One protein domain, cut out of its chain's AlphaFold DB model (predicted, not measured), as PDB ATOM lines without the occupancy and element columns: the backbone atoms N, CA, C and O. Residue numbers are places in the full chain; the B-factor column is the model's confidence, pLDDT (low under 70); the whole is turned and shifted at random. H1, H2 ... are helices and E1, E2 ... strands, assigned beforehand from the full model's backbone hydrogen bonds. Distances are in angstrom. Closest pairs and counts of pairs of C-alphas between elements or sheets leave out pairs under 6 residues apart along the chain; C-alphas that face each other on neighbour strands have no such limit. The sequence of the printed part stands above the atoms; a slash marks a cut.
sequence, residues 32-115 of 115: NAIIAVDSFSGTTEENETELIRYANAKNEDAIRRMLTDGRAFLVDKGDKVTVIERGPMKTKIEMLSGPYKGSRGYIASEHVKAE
ATOM      1  N   ASN A  32     192.677 139.443 175.005       96.38
ATOM      2  CA  ASN A  32     192.945 139.854 173.633       96.38
ATOM      3  C   ASN A  32     193.684 138.751 172.868       96.38
ATOM      4  O   ASN A  32     194.463 137.979 173.431       96.38
ATOM      5  N   ALA A  33     193.417 138.691 171.573       97.00
ATOM      6  CA  ALA A  33     193.979 137.735 170.641       97.00
ATOM      7  C   ALA A  33     194.106 138.369 169.251       97.00
ATOM      8  O   ALA A  33     193.597 139.465 168.995       97.00
ATOM      9  N   ILE A  34     194.767 137.649 168.349       97.31
ATOM     10  CA  ILE A  34     194.935 138.024 166.949       97.31
ATOM     11  C   ILE A  34     194.397 136.939 166.018       97.31
ATOM     12  O   ILE A  34     194.512 135.736 166.290       97.31
ATOM     13  N   ILE A  35     193.850 137.372 164.887       97.88
ATOM     14  CA  ILE A  35     193.489 136.492 163.778       97.88
ATOM     15  C   ILE A  35     194.766 136.032 163.062       97.88
ATOM     16  O   ILE A  35     195.602 136.830 162.640       97.88
ATOM     17  N   ALA A  36     194.954 134.720 162.950       97.44
ATOM     18  CA  ALA A  36     196.189 134.110 162.466       97.44
ATOM     19  C   ALA A  36     196.287 134.032 160.935       97.44
ATOM     20  O   ALA A  36     197.400 133.971 160.399       97.44
ATOM     21  N   VAL A  37     195.140 133.991 160.257       97.38
ATOM     22  CA  VAL A  37     194.976 133.830 158.808       97.38
ATOM     23  C   VAL A  37     193.708 134.550 158.361       97.38
ATOM     24  O   VAL A  37     192.752 134.606 159.133       97.38
ATOM     25  N   ASP A  38     193.693 135.056 157.129       97.62
ATOM     26  CA  ASP A  38     192.480 135.621 156.536       97.62
ATOM     27  C   ASP A  38     191.394 134.540 156.507       97.62
ATOM     28  O   ASP A  38     191.640 133.400 156.097       97.62
ATOM     29  N   SER A  39     190.205 134.872 156.994       96.38
ATOM     30  CA  SER A  39     189.120 133.909 157.167       96.38
ATOM     31  C   SER A  39     187.776 134.612 157.098       96.38
ATOM     32  O   SER A  39     187.675 135.832 157.168       96.38
ATOM     33  N   PHE A  40     186.713 133.827 157.013       97.56
ATOM     34  CA  PHE A  40     185.381 134.316 157.325       97.56
ATOM     35  C   PHE A  40     185.024 133.991 158.772       97.56
ATOM     36  O   PHE A  40     185.570 133.052 159.356       97.56
ATOM     37  N   SER A  41     184.114 134.780 159.330       98.31
ATOM     38  CA  SER A  41     183.466 134.528 160.609       98.31
ATOM     39  C   SER A  41     181.953 134.585 160.424       98.31
ATOM     40  O   SER A  41     181.422 135.559 159.884       98.31
ATOM     41  N   GLY A  42     181.246 133.544 160.857       98.50
ATOM     42  CA  GLY A  42     179.788 133.552 160.943       98.50
ATOM     43  C   GLY A  42     179.289 134.479 162.054       98.50
ATOM     44  O   GLY A  42     179.812 134.475 163.164       98.50
ATOM     45  N   THR A  43     178.230 135.252 161.805       98.38
ATOM     46  CA  THR A  43     177.651 136.155 162.826       98.38
ATOM     47  C   THR A  43     176.954 135.412 163.972       98.38
ATOM     48  O   THR A  43     176.777 135.960 165.060       98.38
ATOM     49  N   THR A  44     176.604 134.142 163.752       98.38
ATOM     50  CA  THR A  44     176.127 133.190 164.766       98.38
ATOM     51  C   THR A  44     176.885 131.870 164.640       98.38
ATOM     52  O   THR A  44     177.572 131.626 163.643       98.38
ATOM     53  N   GLU A  45     176.750 130.990 165.630       97.75
ATOM     54  CA  GLU A  45     177.394 129.678 165.589       97.75
ATOM     55  C   GLU A  45     176.842 128.789 164.458       97.75
ATOM     56  O   GLU A  45     177.579 128.012 163.836       97.75
ATOM     57  N   GLU A  46     175.548 128.905 164.168       98.25
ATOM     58  CA  GLU A  46     174.879 128.205 163.070       98.25
ATOM     59  C   GLU A  46     175.403 128.701 161.724       98.25
ATOM     60  O   GLU A  46     175.717 127.887 160.856       98.25
ATOM     61  N   ASN A  47     175.570 130.020 161.577       98.56
ATOM     62  CA  ASN A  47     176.165 130.605 160.380       98.56
ATOM     63  C   ASN A  47     177.603 130.117 160.178       98.56
ATOM     64  O   ASN A  47     177.954 129.740 159.066       98.56
ATOM     65  N   GLU A  48     178.413 130.035 161.232       98.31
ATOM     66  CA  GLU A  48     179.771 129.486 161.122       98.31
ATOM     67  C   GLU A  48     179.760 127.995 160.740       98.31
ATOM     68  O   GLU A  48     180.540 127.540 159.907       98.31
ATOM     69  N   THR A  49     178.815 127.220 161.280       97.69
ATOM     70  CA  THR A  49     178.637 125.804 160.907       97.69
ATOM     71  C   THR A  49     178.290 125.646 159.429       97.69
ATOM     72  O   THR A  49     178.802 124.755 158.748       97.69
ATOM     73  N   GLU A  50     177.389 126.487 158.932       98.06
ATOM     74  CA  GLU A  50     176.985 126.481 157.530       98.06
ATOM     75  C   GLU A  50     178.123 126.959 156.620       98.06
ATOM     76  O   GLU A  50     178.357 126.348 155.576       98.06
ATOM     77  N   LEU A  51     178.894 127.956 157.057       97.81
ATOM     78  CA  LEU A  51     180.072 128.444 156.350       97.81
ATOM     79  C   LEU A  51     181.125 127.344 156.179       97.81
ATOM     80  O   LEU A  51     181.559 127.090 155.057       97.81
ATOM     81  N   ILE A  52     181.466 126.622 157.252       96.06
ATOM     82  CA  ILE A  52     182.387 125.473 157.201       96.06
ATOM     83  C   ILE A  52     181.858 124.395 156.246       96.06
ATOM     84  O   ILE A  52     182.612 123.828 155.453       96.06
ATOM     85  N   ARG A  53     180.548 124.116 156.278       97.69
ATOM     86  CA  ARG A  53     179.920 123.141 155.373       97.69
ATOM     87  C   ARG A  53     180.081 123.553 153.909       97.69
ATOM     88  O   ARG A  53     180.459 122.714 153.092       97.69
ATOM     89  N   TYR A  54     179.816 124.815 153.572       98.19
ATOM     90  CA  TYR A  54     179.979 125.307 152.203       98.19
ATOM     91  C   TYR A  54     181.441 125.380 151.773       98.19
ATOM     92  O   TYR A  54     181.733 125.025 150.632       98.19
ATOM     93  N   ALA A  55     182.355 125.752 152.670       95.69
ATOM     94  CA  ALA A  55     183.791 125.748 152.399       95.69
ATOM     95  C   ALA A  55     184.291 124.334 152.063       95.69
ATOM     96  O   ALA A  55     184.927 124.131 151.030       95.69
ATOM     97  N   ASN A  56     183.907 123.331 152.861       96.06
ATOM     98  CA  ASN A  56     184.246 121.927 152.607       96.06
ATOM     99  C   ASN A  56     183.648 121.402 151.293       96.06
ATOM    100  O   ASN A  56     184.280 120.615 150.591       96.06
ATOM    101  N   ALA A  57     182.446 121.859 150.939       98.12
ATOM    102  CA  ALA A  57     181.792 121.533 149.674       98.12
ATOM    103  C   ALA A  57     182.292 122.372 148.480       98.12
ATOM    104  O   ALA A  57     181.804 122.173 147.369       98.12
ATOM    105  N   LYS A  58     183.229 123.313 148.689       97.75
ATOM    106  CA  LYS A  58     183.705 124.287 147.688       97.75
ATOM    107  C   LYS A  58     182.568 125.075 147.017       97.75
ATOM    108  O   LYS A  58     182.622 125.387 145.832       97.75
ATOM    109  N   ASN A  59     181.515 125.380 147.775       98.25
ATOM    110  CA  ASN A  59     180.338 126.090 147.283       98.25
ATOM    111  C   ASN A  59     180.496 127.604 147.485       98.25
ATOM    112  O   ASN A  59     179.918 128.194 148.401       98.25
ATOM    113  N   GLU A  60     181.307 128.224 146.632       97.88
ATOM    114  CA  GLU A  60     181.632 129.654 146.710       97.88
ATOM    115  C   GLU A  60     180.398 130.555 146.570       97.88
ATOM    116  O   GLU A  60     180.301 131.573 147.254       97.88
ATOM    117  N   ASP A  61     179.419 130.164 145.750       98.38
ATOM    118  CA  ASP A  61     178.175 130.922 145.574       98.38
ATOM    119  C   ASP A  61     177.364 130.998 146.869       98.38
ATOM    120  O   ASP A  61     176.793 132.040 147.199       98.38
ATOM    121  N   ALA A  62     177.308 129.900 147.624       98.25
ATOM    122  CA  ALA A  62     176.622 129.881 148.907       98.25
ATOM    123  C   ALA A  62     177.351 130.738 149.949       98.25
ATOM    124  O   ALA A  62     176.699 131.507 150.654       98.25
ATOM    125  N   ILE A  63     178.686 130.689 149.984       98.19
ATOM    126  CA  ILE A  63     179.493 131.564 150.847       98.19
ATOM    127  C   ILE A  63     179.266 133.035 150.473       98.19
ATOM    128  O   ILE A  63     179.007 133.858 151.347       98.19
ATOM    129  N   ARG A  64     179.273 133.373 149.177       98.25
ATOM    130  CA  ARG A  64     179.018 134.741 148.702       98.25
ATOM    131  C   ARG A  64     177.641 135.249 149.125       98.25
ATOM    132  O   ARG A  64     177.527 136.403 149.536       98.25
ATOM    133  N   ARG A  65     176.607 134.401 149.065       98.50
ATOM    134  CA  ARG A  65     175.277 134.745 149.594       98.50
ATOM    135  C   ARG A  65     175.327 135.010 151.095       98.50
ATOM    136  O   ARG A  65     174.851 136.049 151.520       98.50
ATOM    137  N   MET A  66     175.997 134.161 151.880       98.50
ATOM    138  CA  MET A  66     176.147 134.398 153.323       98.50
ATOM    139  C   MET A  66     176.817 135.741 153.640       98.50
ATOM    140  O   MET A  66     176.384 136.425 154.565       98.50
ATOM    141  N   LEU A  67     177.835 136.135 152.873       97.81
ATOM    142  CA  LEU A  67     178.484 137.443 153.025       97.81
ATOM    143  C   LEU A  67     177.537 138.596 152.664       97.81
ATOM    144  O   LEU A  67     177.452 139.582 153.390       97.81
ATOM    145  N   THR A  68     176.800 138.458 151.562       97.81
ATOM    146  CA  THR A  68     175.881 139.497 151.064       97.81
ATOM    147  C   THR A  68     174.674 139.677 151.990       97.81
ATOM    148  O   THR A  68     174.217 140.797 152.196       97.81
ATOM    149  N   ASP A  69     174.212 138.590 152.610       98.06
ATOM    150  CA  ASP A  69     173.088 138.572 153.550       98.06
ATOM    151  C   ASP A  69     173.497 138.999 154.978       98.06
ATOM    152  O   ASP A  69     172.680 138.954 155.898       98.06
ATOM    153  N   GLY A  70     174.768 139.362 155.205       97.88
ATOM    154  CA  GLY A  70     175.285 139.736 156.529       97.88
ATOM    155  C   GLY A  70     175.344 138.573 157.528       97.88
ATOM    156  O   GLY A  70     175.397 138.777 158.740       97.88
ATOM    157  N   ARG A  71     175.319 137.331 157.038       98.62
ATOM    158  CA  ARG A  71     175.391 136.108 157.852       98.62
ATOM    159  C   ARG A  71     176.825 135.696 158.174       98.62
ATOM    160  O   ARG A  71     177.056 134.953 159.125       98.62
ATOM    161  N   ALA A  72     177.780 136.176 157.391       98.50
ATOM    162  CA  ALA A  72     179.201 136.050 157.650       98.50
ATOM    163  C   ALA A  72     179.911 137.344 157.247       98.50
ATOM    164  O   ALA A  72     179.380 138.135 156.468       98.50
ATOM    165  N   PHE A  73     181.118 137.547 157.758       98.25
ATOM    166  CA  PHE A  73     181.979 138.661 157.380       98.25
ATOM    167  C   PHE A  73     183.435 138.213 157.271       98.25
ATOM    168  O   PHE A  73     183.816 137.178 157.821       98.25
ATOM    169  N   LEU A  74     184.236 138.973 156.523       97.19
ATOM    170  CA  LEU A  74     185.673 138.738 156.393       97.19
ATOM    171  C   LEU A  74     186.395 139.245 157.646       97.19
ATOM    172  O   LEU A  74     186.101 140.338 158.130       97.19
ATOM    173  N   VAL A  75     187.343 138.458 158.145       97.38
ATOM    174  CA  VAL A  75     188.312 138.872 159.157       97.38
ATOM    175  C   VAL A  75     189.715 138.709 158.594       97.38
ATOM    176  O   VAL A  75     190.047 137.665 158.025       97.38
ATOM    177  N   ASP A  76     190.530 139.743 158.755       98.00
ATOM    178  CA  ASP A  76     191.855 139.781 158.156       98.00
ATOM    179  C   ASP A  76     192.899 139.282 159.154       98.00
ATOM    180  O   ASP A  76     192.809 139.479 160.371       98.00
ATOM    181  N   LYS A  77     193.946 138.642 158.644       97.81
ATOM    182  CA  LYS A  77     195.104 138.272 159.446       97.81
ATOM    183  C   LYS A  77     195.676 139.505 160.141       97.81
ATOM    184  O   LYS A  77     196.009 140.509 159.518       97.81
ATOM    185  N   GLY A  78     195.906 139.368 161.442       97.44
ATOM    186  CA  GLY A  78     196.413 140.435 162.294       97.44
ATOM    187  C   GLY A  78     195.321 141.303 162.910       97.44
ATOM    188  O   GLY A  78     195.654 142.127 163.764       97.44
ATOM    189  N   ASP A  79     194.045 141.101 162.559       98.12
ATOM    190  CA  ASP A  79     192.960 141.749 163.285       98.12
ATOM    191  C   ASP A  79     192.995 141.370 164.765       98.12
ATOM    192  O   ASP A  79     193.161 140.204 165.138       98.12
ATOM    193  N   LYS A  80     192.839 142.386 165.612       98.06
ATOM    194  CA  LYS A  80     192.764 142.245 167.061       98.06
ATOM    195  C   LYS A  80     191.344 141.904 167.459       98.06
ATOM    196  O   LYS A  80     190.395 142.540 166.995       98.06
ATOM    197  N   VAL A  81     191.204 140.956 168.375       98.38
ATOM    198  CA  VAL A  81     189.908 140.498 168.877       98.38
ATOM    199  C   VAL A  81     189.941 140.297 170.384       98.38
ATOM    200  O   VAL A  81     190.991 140.007 170.951       98.38
ATOM    201  N   THR A  82     188.786 140.392 171.033       98.19
ATOM    202  CA  THR A  82     188.580 139.843 172.378       98.19
ATOM    203  C   THR A  82     187.913 138.481 172.254       98.19
ATOM    204  O   THR A  82     186.926 138.330 171.534       98.19
ATOM    205  N   VAL A  83     188.422 137.480 172.969       97.88
ATOM    206  CA  VAL A  83     187.787 136.158 173.026       97.88
ATOM    207  C   VAL A  83     186.644 136.180 174.030       97.88
ATOM    208  O   VAL A  83     186.873 136.318 175.225       97.88
ATOM    209  N   ILE A  84     185.410 136.010 173.558       98.12
ATOM    210  CA  ILE A  84     184.215 135.977 174.416       98.12
ATOM    211  C   ILE A  84     183.972 134.567 174.954       98.12
ATOM    212  O   ILE A  84     183.619 134.393 176.116       98.12
ATOM    213  N   GLU A  85     184.146 133.556 174.106       97.31
ATOM    214  CA  GLU A  85     183.898 132.153 174.435       97.31
ATOM    215  C   GLU A  85     184.837 131.272 173.614       97.31
ATOM    216  O   GLU A  85     185.102 131.568 172.448       97.31
ATOM    217  N   ARG A  86     185.342 130.183 174.199       93.69
ATOM    218  CA  ARG A  86     186.276 129.274 173.528       93.69
ATOM    219  C   ARG A  86     185.749 127.847 173.553       93.69
ATOM    220  O   ARG A  86     185.671 127.233 174.612       93.69
ATOM    221  N   GLY A  87     185.446 127.319 172.375       93.00
ATOM    222  CA  GLY A  87     185.148 125.913 172.147       93.00
ATOM    223  C   GLY A  87     186.307 125.181 171.460       93.00
ATOM    224  O   GLY A  87     187.258 125.807 170.977       93.00
ATOM    225  N   PRO A  88     186.238 123.841 171.379       90.06
ATOM    226  CA  PRO A  88     187.280 123.030 170.751       90.06
ATOM    227  C   PRO A  88     187.424 123.299 169.247       90.06
ATOM    228  O   PRO A  88     188.537 123.262 168.739       90.06
ATOM    229  N   MET A  89     186.320 123.595 168.549       93.38
ATOM    230  CA  MET A  89     186.323 123.852 167.100       93.38
ATOM    231  C   MET A  89     186.052 125.312 166.745       93.38
ATOM    232  O   MET A  89     186.523 125.780 165.719       93.38
ATOM    233  N   LYS A  90     185.288 126.033 167.571       96.56
ATOM    234  CA  LYS A  90     184.892 127.418 167.301       96.56
ATOM    235  C   LYS A  90     185.156 128.297 168.507       96.56
ATOM    236  O   LYS A  90     184.965 127.879 169.648       96.56
ATOM    237  N   THR A  91     185.551 129.528 168.246       97.94
ATOM    238  CA  THR A  91     185.752 130.577 169.238       97.94
ATOM    239  C   THR A  91     184.824 131.734 168.898       97.94
ATOM    240  O   THR A  91     184.760 132.163 167.746       97.94
ATOM    241  N   LYS A  92     184.105 132.242 169.899       98.50
ATOM    242  CA  LYS A  92     183.337 133.477 169.776       98.50
ATOM    243  C   LYS A  92     184.253 134.659 170.047       98.50
ATOM    244  O   LYS A  92     184.912 134.708 171.087       98.50
ATOM    245  N   ILE A  93     184.258 135.615 169.135       98.50
ATOM    246  CA  ILE A  93     185.140 136.779 169.165       98.50
ATOM    247  C   ILE A  93     184.347 138.081 169.071       98.50
ATOM    248  O   ILE A  93     183.249 138.117 168.514       98.50
ATOM    249  N   GLU A  94     184.925 139.151 169.608       98.56
ATOM    250  CA  GLU A  94     184.545 140.537 169.333       98.56
ATOM    251  C   GLU A  94     185.701 141.241 168.629       98.56
ATOM    252  O   GLU A  94     186.833 141.204 169.110       98.56
ATOM    253  N   MET A  95     185.427 141.880 167.496       98.44
ATOM    254  CA  MET A  95     186.442 142.577 166.708       98.44
ATOM    255  C   MET A  95     186.859 143.886 167.389       98.44
ATOM    256  O   MET A  95     186.023 144.751 167.649       98.44
ATOM    257  N   LEU A  96     188.156 144.078 167.624       98.19
ATOM    258  CA  LEU A  96     188.725 145.315 168.179       98.19
ATOM    259  C   LEU A  96     189.320 146.232 167.097       98.19
ATOM    260  O   LEU A  96     189.424 147.446 167.309       98.19
ATOM    261  N   SER A  97     189.695 145.667 165.949       97.81
ATOM    262  CA  SER A  97     190.208 146.374 164.770       97.81
ATOM    263  C   SER A  97     189.463 145.971 163.495       97.81
ATOM    264  O   SER A  97     188.525 145.177 163.536       97.81
ATOM    265  N   GLY A  98     189.880 146.558 162.371       94.94
ATOM    266  CA  GLY A  98     189.365 146.218 161.052       94.94
ATOM    267  C   GLY A  98     188.011 146.860 160.721       94.94
ATOM    268  O   GLY A  98     187.456 147.629 161.518       94.94
ATOM    269  N   PRO A  99     187.469 146.564 159.528       95.62
ATOM    270  CA  PRO A  99     186.212 147.135 159.039       95.62
ATOM    271  C   PRO A  99     184.984 146.688 159.847       95.62
ATOM    272  O   PRO A  99     183.966 147.374 159.838       95.62
ATOM    273  N   TYR A 100     185.090 145.579 160.583       96.81
ATOM    274  CA  TYR A 100     184.008 145.012 161.393       96.81
ATOM    275  C   TYR A 100     184.168 145.276 162.897       96.81
ATOM    276  O   TYR A 100     183.548 144.584 163.704       96.81
ATOM    277  N   LYS A 101     184.967 146.273 163.304       98.12
ATOM    278  CA  LYS A 101     185.164 146.640 164.718       98.12
ATOM    279  C   LYS A 101     183.837 146.747 165.490       98.12
ATOM    280  O   LYS A 101     182.897 147.399 165.044       98.12
ATOM    281  N   GLY A 102     183.785 146.132 166.671       97.88
ATOM    282  CA  GLY A 102     182.603 146.039 167.536       97.88
ATOM    283  C   GLY A 102     181.630 144.918 167.154       97.88
ATOM    284  O   GLY A 102     180.721 144.607 167.922       97.88
ATOM    285  N   SER A 103     181.817 144.281 165.995       98.00
ATOM    286  CA  SER A 103     181.017 143.124 165.594       98.00
ATOM    287  C   SER A 103     181.450 141.880 166.354       98.00
ATOM    288  O   SER A 103     182.618 141.719 166.722       98.00
ATOM    289  N   ARG A 104     180.494 140.974 166.559       98.44
ATOM    290  CA  ARG A 104     180.725 139.664 167.163       98.44
ATOM    291  C   ARG A 104     180.489 138.569 166.142       98.44
ATOM    292  O   ARG A 104     179.586 138.678 165.315       98.44
ATOM    293  N   GLY A 105     181.273 137.509 166.246       98.31
ATOM    294  CA  GLY A 105     181.159 136.361 165.362       98.31
ATOM    295  C   GLY A 105     181.762 135.107 165.969       98.31
ATOM    296  O   GLY A 105     182.375 135.138 167.037       98.31
ATOM    297  N   TYR A 106     181.547 133.997 165.283       98.69
ATOM    298  CA  TYR A 106     182.151 132.706 165.549       98.69
ATOM    299  C   TYR A 106     183.144 132.415 164.432       98.69
ATOM    300  O   TYR A 106     182.858 132.671 163.266       98.69
ATOM    301  N   ILE A 107     184.315 131.921 164.799       98.19
ATOM    302  CA  ILE A 107     185.380 131.553 163.869       98.19
ATOM    303  C   ILE A 107     186.017 130.245 164.323       98.19
ATOM    304  O   ILE A 107     186.019 129.940 165.519       98.19
ATOM    305  N   ALA A 108     186.587 129.488 163.390       96.69
ATOM    306  CA  ALA A 108     187.433 128.339 163.685       96.69
ATOM    307  C   ALA A 108     188.502 128.659 164.759       96.69
ATOM    308  O   ALA A 108     189.265 129.625 164.649       96.69
ATOM    309  N   SER A 109     188.549 127.863 165.831       96.06
ATOM    310  CA  SER A 109     189.397 128.120 167.009       96.06
ATOM    311  C   SER A 109     190.894 128.155 166.682       96.06
ATOM    312  O   SER A 109     191.658 128.854 167.352       96.06
ATOM    313  N   GLU A 110     191.318 127.422 165.657       95.00
ATOM    314  CA  GLU A 110     192.687 127.377 165.145       95.00
ATOM    315  C   GLU A 110     193.131 128.681 164.462       95.00
ATOM    316  O   GLU A 110     194.334 128.937 164.350       95.00
ATOM    317  N   HIS A 111     192.184 129.529 164.048       97.12
ATOM    318  CA  HIS A 111     192.471 130.833 163.451       97.12
ATOM    319  C   HIS A 111     192.702 131.920 164.507       97.12
ATOM    320  O   HIS A 111     193.121 133.018 164.153       97.12
ATOM    321  N   VAL A 112     192.489 131.635 165.798       97.06
ATOM    322  CA  VAL A 112     192.674 132.597 166.894       97.06
ATOM    323  C   VAL A 112     193.926 132.247 167.697       97.06
ATOM    324  O   VAL A 112     194.020 131.164 168.285       97.06
ATOM    325  N   LYS A 113     194.882 133.176 167.763       95.62
ATOM    326  CA  LYS A 113     196.137 133.035 168.522       95.62
ATOM    327  C   LYS A 113     196.262 134.124 169.577       95.62
ATOM    328  O   LYS A 113     195.681 135.191 169.427       95.62
ATOM    329  N   ALA A 114     197.010 133.848 170.640       90.94
ATOM    330  CA  ALA A 114     197.333 134.881 171.616       90.94
ATOM    331  C   ALA A 114     198.152 135.989 170.931       90.94
ATOM    332  O   ALA A 114     198.904 135.690 169.998       90.94
ATOM    333  N   GLU A 115     197.934 137.236 171.360       80.19
ATOM    334  CA  GLU A 115     198.703 138.411 170.915       80.19
ATOM    335  C   GLU A 115     200.188 138.296 171.293       80.19
ATOM    336  O   GLU A 115     200.489 137.749 172.382       80.19
TER     337      GLU A 115
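What this domain is: This is residues 32 to 115 of the 115 residues of an uncharacterized protein of Sporomusa sp. KB1 (UniProt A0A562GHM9). A five-stranded sheet, E6 E5 E4 E1 E7, curls like part of a barrel, and the two-stranded ribbon E2 E3 crosses over part of it as a small, partial sandwich. The helical hairpin H1 and H2 packs at the ribbon's other side and makes one end of the longest axis, with H1 reaching E6 as well. The printed part has 84 residues, with two named helices and seven named strands in the order E1 E2 H1 H2 E3 E4 E5 E6 E7; both sheets are antiparallel and the class is mixed, helices and strands. The whole is compact, with a radius of gyration of the C-alphas of 11.7 A and spans of 33 by 27 by 19 A.

Where its parts are: E1, residues 32 to 35, begins at C-alpha 32 (192.945, 139.854, 173.633). E2 is residues 39 to 42. H1, residues 45 to 56, is 16.6 A long and begins at C-alpha 45 (177.394, 129.678, 165.589); H2, residues 60 to 68, is 12.2 A long. E3 is residues 72 to 75. E4, residues 80 to 86, is 15.9 A long, E5, residues 90 to 95, 15.2 A, and E6, residues 104 to 108, 13.6 A. E7, residues 112 to 114, ends at C-alpha 114 (197.333, 134.881, 171.616).

How they stand to each other: The sheet E6 E5 E4 E1 E7 is strongly twisted, with E6 and E7 as edge strands. E1 and E7 have N 34 and O 113 at 2.8 A, within hydrogen-bond range; E4 and E1 have N 33 and O 81 at 2.8 A. E4 E5 E6 form a meander, each strand the antiparallel neighbour of the one before, with N 94 and O 82 at 2.9 A and N 91 and O 107 at 2.8 A. E2 and E3 are antiparallel, with N 41 and O 73 at 2.8 A. The two sheets form a sandwich, two sheets face to face, with best planes 31 degrees apart and strands at 74 degrees; the closest C-alphas of E2 and E6 are those of Ser 41 and Ile 107, 4.8 A. H1 is on the larger sheet, forming two layers, a helix on one face of a sheet; its height over the sheet is 7.3 A, and it lies over E6, slantwise at 39 degrees on the local plane. H1, with residues 51 to 55 alone, touches H2, closest at the C-alphas of Leu 51 and Ile 63, 6.4 A, in a helical hairpin with a shallow tilt of 29 degrees, opposite ways. The closest C-alphas of H2 and E3 are those of Met 66 and Ala 72, 5.5 A. In H1 and H2 every O i to N i+4 pair is within hydrogen-bond range.

The domain as a whole: The C-alphas farthest apart, those of Asp 61 and Glu 115, are 33.5 A apart. The printed part has no cut and no long link. Mean pLDDT of the printed part is 97.1, and no printed residue is under 70.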